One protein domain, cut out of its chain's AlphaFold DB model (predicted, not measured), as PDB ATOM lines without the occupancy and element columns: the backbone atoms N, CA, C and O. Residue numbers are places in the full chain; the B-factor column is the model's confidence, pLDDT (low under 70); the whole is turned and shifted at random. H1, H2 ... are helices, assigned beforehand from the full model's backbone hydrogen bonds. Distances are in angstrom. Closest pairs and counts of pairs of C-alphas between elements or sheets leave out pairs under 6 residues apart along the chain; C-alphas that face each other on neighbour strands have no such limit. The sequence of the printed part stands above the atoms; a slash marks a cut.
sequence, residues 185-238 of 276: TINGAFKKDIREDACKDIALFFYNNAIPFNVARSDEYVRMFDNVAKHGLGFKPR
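Overview. This is residues 185 to 238 of the 276 residues of an uncharacterized protein of Trifolium subterraneum (UniProt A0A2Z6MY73). Look for an open hook made of helices: the long helix H1 is one arm, short H2 makes the turn after its last residues, and H3 is a shorter arm that folds back, with a gap between H1 and H3. Residues 185 to 202, of which 186 to 202 belong to H1, stick out free, and residues 232 to 238 turn back after H3 as a tail without a named element. The printed part has 54 residues, with three named helices in the order H1, H2, H3 and no named strand; its class is all helix. It is loose, with a radius of gyration of the C-alphas of 13.1 A, and elongated, spanning 37 by 22 by 19 A.

Arrangement. Begin with H1, residues 186 to 208, which touches no helix. H2, residues 213 to 217, is close to it but not clearly touching; their closest C-alphas, those of Phe 206 and Phe 213, are 7.5 A apart. Go on to H3, residues 219 to 231: it is close to H2 but not clearly touching, and the closest C-alphas, those of Val 215 and Tyr 221, are 6.7 A apart. H1 and H3 are apart. In the backbone, O i to N i+4 pairs are within hydrogen-bond range in 17 of 19 cases in H1, 8 of 9 in H3 and 0 of 1 in H2, where 2 of 2 O i to N i+3 pairs are within range.

Along the chain. Find C-alpha 186 at (-109.188, -212.318, 309.787); from there H1 runs 33.3 A to C-alpha 208 at (-128.784, -187.301, 319.776). H2 measures 7.6 A from C-alpha 213 to C-alpha 217. H3 runs 18.3 A from C-alpha 219 to C-alpha 231 at (-117.278, -192.271, 296.447).

Size, cuts and confidence. The two C-alphas farthest apart, those of Thr 185 and Ala 210, are 37.9 A apart. The printed part has no cut, and the links H1 to H2 and H2 to H3 are both tight. In the B-factor column, mean pLDDT of the printed part is 89.0, and residues 185 to 191 are under 70.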
ATOM      1  N   THR A 185    -112.211-215.813 308.622       50.91
ATOM      2  CA  THR A 185    -110.967-215.264 308.094       50.91
ATOM      3  C   THR A 185    -110.759-213.899 308.737       50.91
ATOM      4  O   THR A 185    -111.727-213.194 309.015       50.91
ATOM      5  N   ILE A 186    -109.509-213.530 309.015       60.12
ATOM      6  CA  ILE A 186    -109.188-212.318 309.787       60.12
ATOM      7  C   ILE A 186    -109.870-211.080 309.164       60.12
ATOM      8  O   ILE A 186    -110.508-210.290 309.854       60.12
ATOM      9  N   ASN A 187    -109.888-211.018 307.830       58.75
ATOM     10  CA  ASN A 187    -110.582-210.016 307.017       58.75
ATOM     11  C   ASN A 187    -112.107-209.951 307.267       58.75
ATOM     12  O   ASN A 187    -112.712-208.897 307.098       58.75
ATOM     13  N   GLY A 188    -112.742-211.071 307.621       60.31
ATOM     14  CA  GLY A 188    -114.168-211.192 307.938       60.31
ATOM     15  C   GLY A 188    -114.515-211.007 309.421       60.31
ATOM     16  O   GLY A 188    -115.701-210.955 309.741       60.31
ATOM     17  N   ALA A 189    -113.517-210.907 310.308       58.81
ATOM     18  CA  ALA A 189    -113.692-210.363 311.654       58.81
ATOM     19  C   ALA A 189    -113.668-208.830 311.581       58.81
ATOM     20  O   ALA A 189    -114.717-208.212 311.724       58.81
ATOM     21  N   PHE A 190    -112.549-208.236 311.143       59.38
ATOM     22  CA  PHE A 190    -112.395-206.777 311.052       59.38
ATOM     23  C   PHE A 190    -113.511-206.074 310.252       59.38
ATOM     24  O   PHE A 190    -113.959-204.996 310.630       59.38
ATOM     25  N   LYS A 191    -114.016-206.680 309.165       64.44
ATOM     26  CA  LYS A 191    -115.151-206.123 308.396       64.44
ATOM     27  C   LYS A 191    -116.503-206.184 309.119       64.44
ATOM     28  O   LYS A 191    -117.399-205.432 308.745       64.44
ATOM     29  N   LYS A 192    -116.679-207.065 310.108       72.38
ATOM     30  CA  LYS A 192    -117.849-207.039 310.998       72.38
ATOM     31  C   LYS A 192    -117.695-205.945 312.038       72.38
ATOM     32  O   LYS A 192    -118.632-205.182 312.206       72.38
ATOM     33  N   ASP A 193    -116.523-205.853 312.656       78.62
ATOM     34  CA  ASP A 193    -116.247-204.904 313.736       78.62
ATOM     35  C   ASP A 193    -116.453-203.456 313.244       78.62
ATOM     36  O   ASP A 193    -117.305-202.743 313.765       78.62
ATOM     37  N   ILE A 194    -115.825-203.088 312.115       86.38
ATOM     38  CA  ILE A 194    -115.988-201.767 311.467       86.38
ATOM     39  C   ILE A 194    -117.452-201.480 311.085       86.38
ATOM     40  O   ILE A 194    -117.918-200.349 311.215       86.38
ATOM     41  N   ARG A 195    -118.194-202.490 310.606       89.81
ATOM     42  CA  ARG A 195    -119.622-202.337 310.276       89.81
ATOM     43  C   ARG A 195    -120.450-202.095 311.538       89.81
ATOM     44  O   ARG A 195    -121.362-201.279 311.511       89.81
ATOM     45  N   GLU A 196    -120.172-202.834 312.603       93.50
ATOM     46  CA  GLU A 196    -120.926-202.767 313.850       93.50
ATOM     47  C   GLU A 196    -120.698-201.434 314.568       93.50
ATOM     48  O   GLU A 196    -121.655-200.840 315.059       93.50
ATOM     49  N   ASP A 197    -119.468-200.918 314.560       93.69
ATOM     50  CA  ASP A 197    -119.152-199.590 315.093       93.69
ATOM     51  C   ASP A 197    -119.824-198.477 314.270       93.69
ATOM     52  O   ASP A 197    -120.516-197.635 314.840       93.69
ATOM     53  N   ALA A 198    -119.784-198.550 312.933       93.38
ATOM     54  CA  ALA A 198    -120.537-197.623 312.081       93.38
ATOM     55  C   ALA A 198    -122.060-197.679 312.334       93.38
ATOM     56  O   ALA A 198    -122.733-196.648 312.305       93.38
ATOM     57  N   CYS A 199    -122.624-198.857 312.628       94.88
ATOM     58  CA  CYS A 199    -124.030-198.983 313.023       94.88
ATOM     59  C   CYS A 199    -124.333-198.333 314.388       94.88
ATOM     60  O   CYS A 199    -125.421-197.775 314.547       94.88
ATOM     61  N   LYS A 200    -123.396-198.354 315.350       96.75
ATOM     62  CA  LYS A 200    -123.539-197.646 316.640       96.75
ATOM     63  C   LYS A 200    -123.513-196.133 316.449       96.75
ATOM     64  O   LYS A 200    -124.391-195.460 316.982       96.75
ATOM     65  N   ASP A 201    -122.577-195.613 315.656       96.75
ATOM     66  CA  ASP A 201    -122.475-194.175 315.369       96.75
ATOM     67  C   ASP A 201    -123.741-193.645 314.682       96.75
ATOM     68  O   ASP A 201    -124.257-192.584 315.036       96.75
ATOM     69  N   ILE A 202    -124.306-194.423 313.752       96.19
ATOM     70  CA  ILE A 202    -125.598-194.133 313.114       96.19
ATOM     71  C   ILE A 202    -126.738-194.116 314.147       96.19
ATOM     72  O   ILE A 202    -127.539-193.180 314.157       96.19
ATOM     73  N   ALA A 203    -126.819-195.109 315.038       97.00
ATOM     74  CA  ALA A 203    -127.851-195.146 316.078       97.00
ATOM     75  C   ALA A 203    -127.726-193.967 317.064       97.00
ATOM     76  O   ALA A 203    -128.731-193.349 317.423       97.00
ATOM     77  N   LEU A 204    -126.497-193.610 317.445       97.00
ATOM     78  CA  LEU A 204    -126.190-192.464 318.300       97.00
ATOM     79  C   LEU A 204    -126.534-191.132 317.616       97.00
ATOM     80  O   LEU A 204    -127.078-190.236 318.261       97.00
ATOM     81  N   PHE A 205    -126.297-191.009 316.307       96.62
ATOM     82  CA  PHE A 205    -126.720-189.850 315.517       96.62
ATOM     83  C   PHE A 205    -128.248-189.683 315.509       96.62
ATOM     84  O   PHE A 205    -128.728-188.570 315.736       96.62
ATOM     85  N   PHE A 206    -129.013-190.767 315.322       97.44
ATOM     86  CA  PHE A 206    -130.480-190.725 315.416       97.44
ATOM     87  C   PHE A 206    -130.951-190.303 316.811       97.44
ATOM     88  O   PHE A 206    -131.805-189.424 316.922       97.44
ATOM     89  N   TYR A 207    -130.371-190.892 317.861       96.25
ATOM     90  CA  TYR A 207    -130.716-190.600 319.253       96.25
ATOM     91  C   TYR A 207    -130.437-189.134 319.624       96.25
ATOM     92  O   TYR A 207    -131.349-188.420 320.036       96.25
ATOM     93  N   ASN A 208    -129.210-188.653 319.396       97.38
ATOM     94  CA  ASN A 208    -128.784-187.301 319.776       97.38
ATOM     95  C   ASN A 208    -129.531-186.184 319.028       97.38
ATOM     96  O   ASN A 208    -129.643-185.077 319.548       97.38
ATOM     97  N   ASN A 209    -130.031-186.455 317.818       96.38
ATOM     98  CA  ASN A 209    -130.763-185.483 316.997       96.38
ATOM     99  C   ASN A 209    -132.289-185.721 317.004       96.38
ATOM    100  O   ASN A 209    -132.998-185.114 316.204       96.38
ATOM    101  N   ALA A 210    -132.792-186.613 317.871       96.56
ATOM    102  CA  ALA A 210    -134.205-187.000 317.975       96.56
ATOM    103  C   ALA A 210    -134.863-187.397 316.630       96.56
ATOM    104  O   ALA A 210    -136.046-187.139 316.392       96.56
ATOM    105  N   ILE A 211    -134.098-188.025 315.729       96.38
ATOM    106  CA  ILE A 211    -134.561-188.365 314.377       96.38
ATOM    107  C   ILE A 211    -135.513-189.570 314.457       96.38
ATOM    108  O   ILE A 211    -135.125-190.621 314.973       96.38
ATOM    109  N   PRO A 212    -136.745-189.483 313.920       95.44
ATOM    110  CA  PRO A 212    -137.680-190.597 313.963       95.44
ATOM    111  C   PRO A 212    -137.181-191.760 313.098       95.44
ATOM    112  O   PRO A 212    -136.862-191.588 311.920       95.44
ATOM    113  N   PHE A 213    -137.197-192.977 313.652       92.88
ATOM    114  CA  PHE A 213    -136.696-194.198 312.997       92.88
ATOM    115  C   PHE A 213    -137.315-194.492 311.620       92.88
ATOM    116  O   PHE A 213    -136.746-195.251 310.841       92.88
ATOM    117  N   ASN A 214    -138.462-193.889 311.290       94.94
ATOM    118  CA  ASN A 214    -139.084-194.030 309.975       94.94
ATOM    119  C   ASN A 214    -138.219-193.451 308.836       94.94
ATOM    120  O   ASN A 214    -138.330-193.925 307.710       94.94
ATOM    121  N   VAL A 215    -137.308-192.511 309.124       94.94
ATOM    122  CA  VAL A 215    -136.304-192.021 308.156       94.94
ATOM    123  C   VAL A 215    -135.412-193.163 307.659       94.94
ATOM    124  O   VAL A 215    -135.108-193.225 306.475       94.94
ATOM    125  N   ALA A 216    -135.070-194.131 308.517       94.81
ATOM    126  CA  ALA A 216    -134.251-195.282 308.128       94.81
ATOM    127  C   ALA A 216    -134.970-196.280 307.189       94.81
ATOM    128  O   ALA A 216    -134.350-197.240 306.735       94.81
ATOM    129  N   ARG A 217    -136.265-196.067 306.904       95.19
ATOM    130  CA  ARG A 217    -137.045-196.818 305.903       95.19
ATOM    131  C   ARG A 217    -137.176-196.094 304.560       95.19
ATOM    132  O   ARG A 217    -137.766-196.666 303.650       95.19
ATOM    133  N   SER A 218    -136.708-194.851 304.444       95.81
ATOM    134  CA  SER A 218    -136.857-194.068 303.216       95.81
ATOM    135  C   SER A 218    -135.740-194.391 302.218       95.81
ATOM    136  O   SER A 218    -134.599-194.668 302.601       95.81
ATOM    137  N   ASP A 219    -136.041-194.339 300.922       95.62
ATOM    138  CA  ASP A 219    -135.045-194.644 299.893       95.62
ATOM    139  C   ASP A 219    -133.913-193.602 299.872       95.62
ATOM    140  O   ASP A 219    -132.782-193.916 299.506       95.62
ATOM    141  N   GLU A 220    -134.179-192.360 300.288       93.94
ATOM    142  CA  GLU A 220    -133.175-191.295 300.436       93.94
ATOM    143  C   GLU A 220    -132.063-191.720 301.398       93.94
ATOM    144  O   GLU A 220    -130.885-191.481 301.125       93.94
ATOM    145  N   TYR A 221    -132.437-192.382 302.496       95.06
ATOM    146  CA  TYR A 221    -131.511-192.874 303.509       95.06
ATOM    147  C   TYR A 221    -130.587-193.967 302.956       95.06
ATOM    148  O   TYR A 221    -129.374-193.907 303.154       95.06
ATOM    149  N   VAL A 222    -131.129-194.917 302.186       95.06
ATOM    150  CA  VAL A 222    -130.327-195.961 301.519       95.06
ATOM    151  C   VAL A 222    -129.426-195.347 300.440       95.06
ATOM    152  O   VAL A 222    -128.209-195.551 300.455       95.06
ATOM    153  N   ARG A 223    -129.989-194.502 299.562       96.00
ATOM    154  CA  ARG A 223    -129.249-193.818 298.486       96.00
ATOM    155  C   ARG A 223    -128.119-192.928 299.017       96.00
ATOM    156  O   ARG A 223    -127.111-192.766 298.329       96.00
ATOM    157  N   MET A 224    -128.252-192.367 300.223       95.19
ATOM    158  CA  MET A 224    -127.181-191.622 300.892       95.19
ATOM    159  C   MET A 224    -125.957-192.514 301.140       95.19
ATOM    160  O   MET A 224    -124.863-192.177 300.681       95.19
ATOM    161  N   PHE A 225    -126.128-193.662 301.804       94.69
ATOM    162  CA  PHE A 225    -125.015-194.581 302.073       94.69
ATOM    163  C   PHE A 225    -124.456-195.211 300.798       94.69
ATOM    164  O   PHE A 225    -123.235-195.296 300.669       94.69
ATOM    165  N   ASP A 226    -125.302-195.555 299.824       94.81
ATOM    166  CA  ASP A 226    -124.847-196.040 298.516       94.81
ATOM    167  C   ASP A 226    -123.933-195.030 297.813       94.81
ATOM    168  O   ASP A 226    -122.922-195.407 297.222       94.81
ATOM    169  N   ASN A 227    -124.266-193.739 297.855       94.56
ATOM    170  CA  ASN A 227    -123.477-192.709 297.182       94.56
ATOM    171  C   ASN A 227    -122.182-192.376 297.941       94.56
ATOM    172  O   ASN A 227    -121.154-192.145 297.301       94.56
ATOM    173  N   VAL A 228    -122.184-192.447 299.276       94.62
ATOM    174  CA  VAL A 228    -120.949-192.394 300.082       94.62
ATOM    175  C   VAL A 228    -120.059-193.610 299.793       94.62
ATOM    176  O   VAL A 228    -118.858-193.453 299.584       94.62
ATOM    177  N   ALA A 229    -120.632-194.813 299.687       92.25
ATOM    178  CA  ALA A 229    -119.896-196.036 299.365       92.25
ATOM    179  C   ALA A 229    -119.311-196.024 297.938       92.25
ATOM    180  O   ALA A 229    -118.181-196.472 297.748       92.25
ATOM    181  N   LYS A 230    -120.035-195.466 296.953       94.81
ATOM    182  CA  LYS A 230    -119.546-195.257 295.573       94.81
ATOM    183  C   LYS A 230    -118.397-194.247 295.499       94.81
ATOM    184  O   LYS A 230    -117.496-194.435 294.689       94.81
ATOM    185  N   HIS A 231    -118.413-193.196 296.323       94.81
ATOM    186  CA  HIS A 231    -117.278-192.271 296.447       94.81
ATOM    187  C   HIS A 231    -116.094-192.924 297.184       94.81
ATOM    188  O   HIS A 231    -114.936-192.636 296.889       94.81
ATOM    189  N   GLY A 232    -116.371-193.805 298.147       90.31
ATOM    190  CA  GLY A 232    -115.357-194.536 298.896       90.31
ATOM    191  C   GLY A 232    -114.575-193.672 299.892       90.31
ATOM    192  O   GLY A 232    -115.039-192.636 300.374       90.31
ATOM    193  N   LEU A 233    -113.374-194.141 300.241       88.19
ATOM    194  CA  LEU A 233    -112.515-193.507 301.243       88.19
ATOM    195  C   LEU A 233    -112.170-192.060 300.856       88.19
ATOM    196  O   LEU A 233    -111.855-191.765 299.707       88.19
ATOM    197  N   GLY A 234    -112.206-191.161 301.839       88.75
ATOM    198  CA  GLY A 234    -111.944-189.734 301.633       88.75
ATOM    199  C   GLY A 234    -113.180-188.884 301.322       88.75
ATOM    200  O   GLY A 234    -113.040-187.664 301.237       88.75
ATOM    201  N   PHE A 235    -114.385-189.468 301.221       91.38
ATOM    202  CA  PHE A 235    -115.619-188.677 301.251       91.38
ATOM    203  C   PHE A 235    -115.681-187.841 302.539       91.38
ATOM    204  O   PHE A 235    -115.595-188.376 303.645       91.38
ATOM    205  N   LYS A 236    -115.858-186.525 302.395       92.38
ATOM    206  CA  LYS A 236    -116.077-185.599 303.512       92.38
ATOM    207  C   LYS A 236    -117.538-185.134 303.498       92.38
ATOM    208  O   LYS A 236    -117.957-184.569 302.482       92.38
ATOM    209  N   PRO A 237    -118.303-185.322 304.592       92.19
ATOM    210  CA  PRO A 237    -119.613-184.700 304.749       92.19
ATOM    211  C   PRO A 237    -119.539-183.190 304.491       92.19
ATOM    212  O   PRO A 237    -118.561-182.539 304.863       92.19
ATOM    213  N   ARG A 238    -120.558-182.631 303.829       92.81
ATOM    214  CA  ARG A 238    -120.612-181.185 303.566       92.81
ATOM    215  C   ARG A 238    -120.924-180.415 304.843       92.81
ATOM    216  O   ARG A 238    -121.535-180.942 305.769       92.81
TER     217      ARG A 238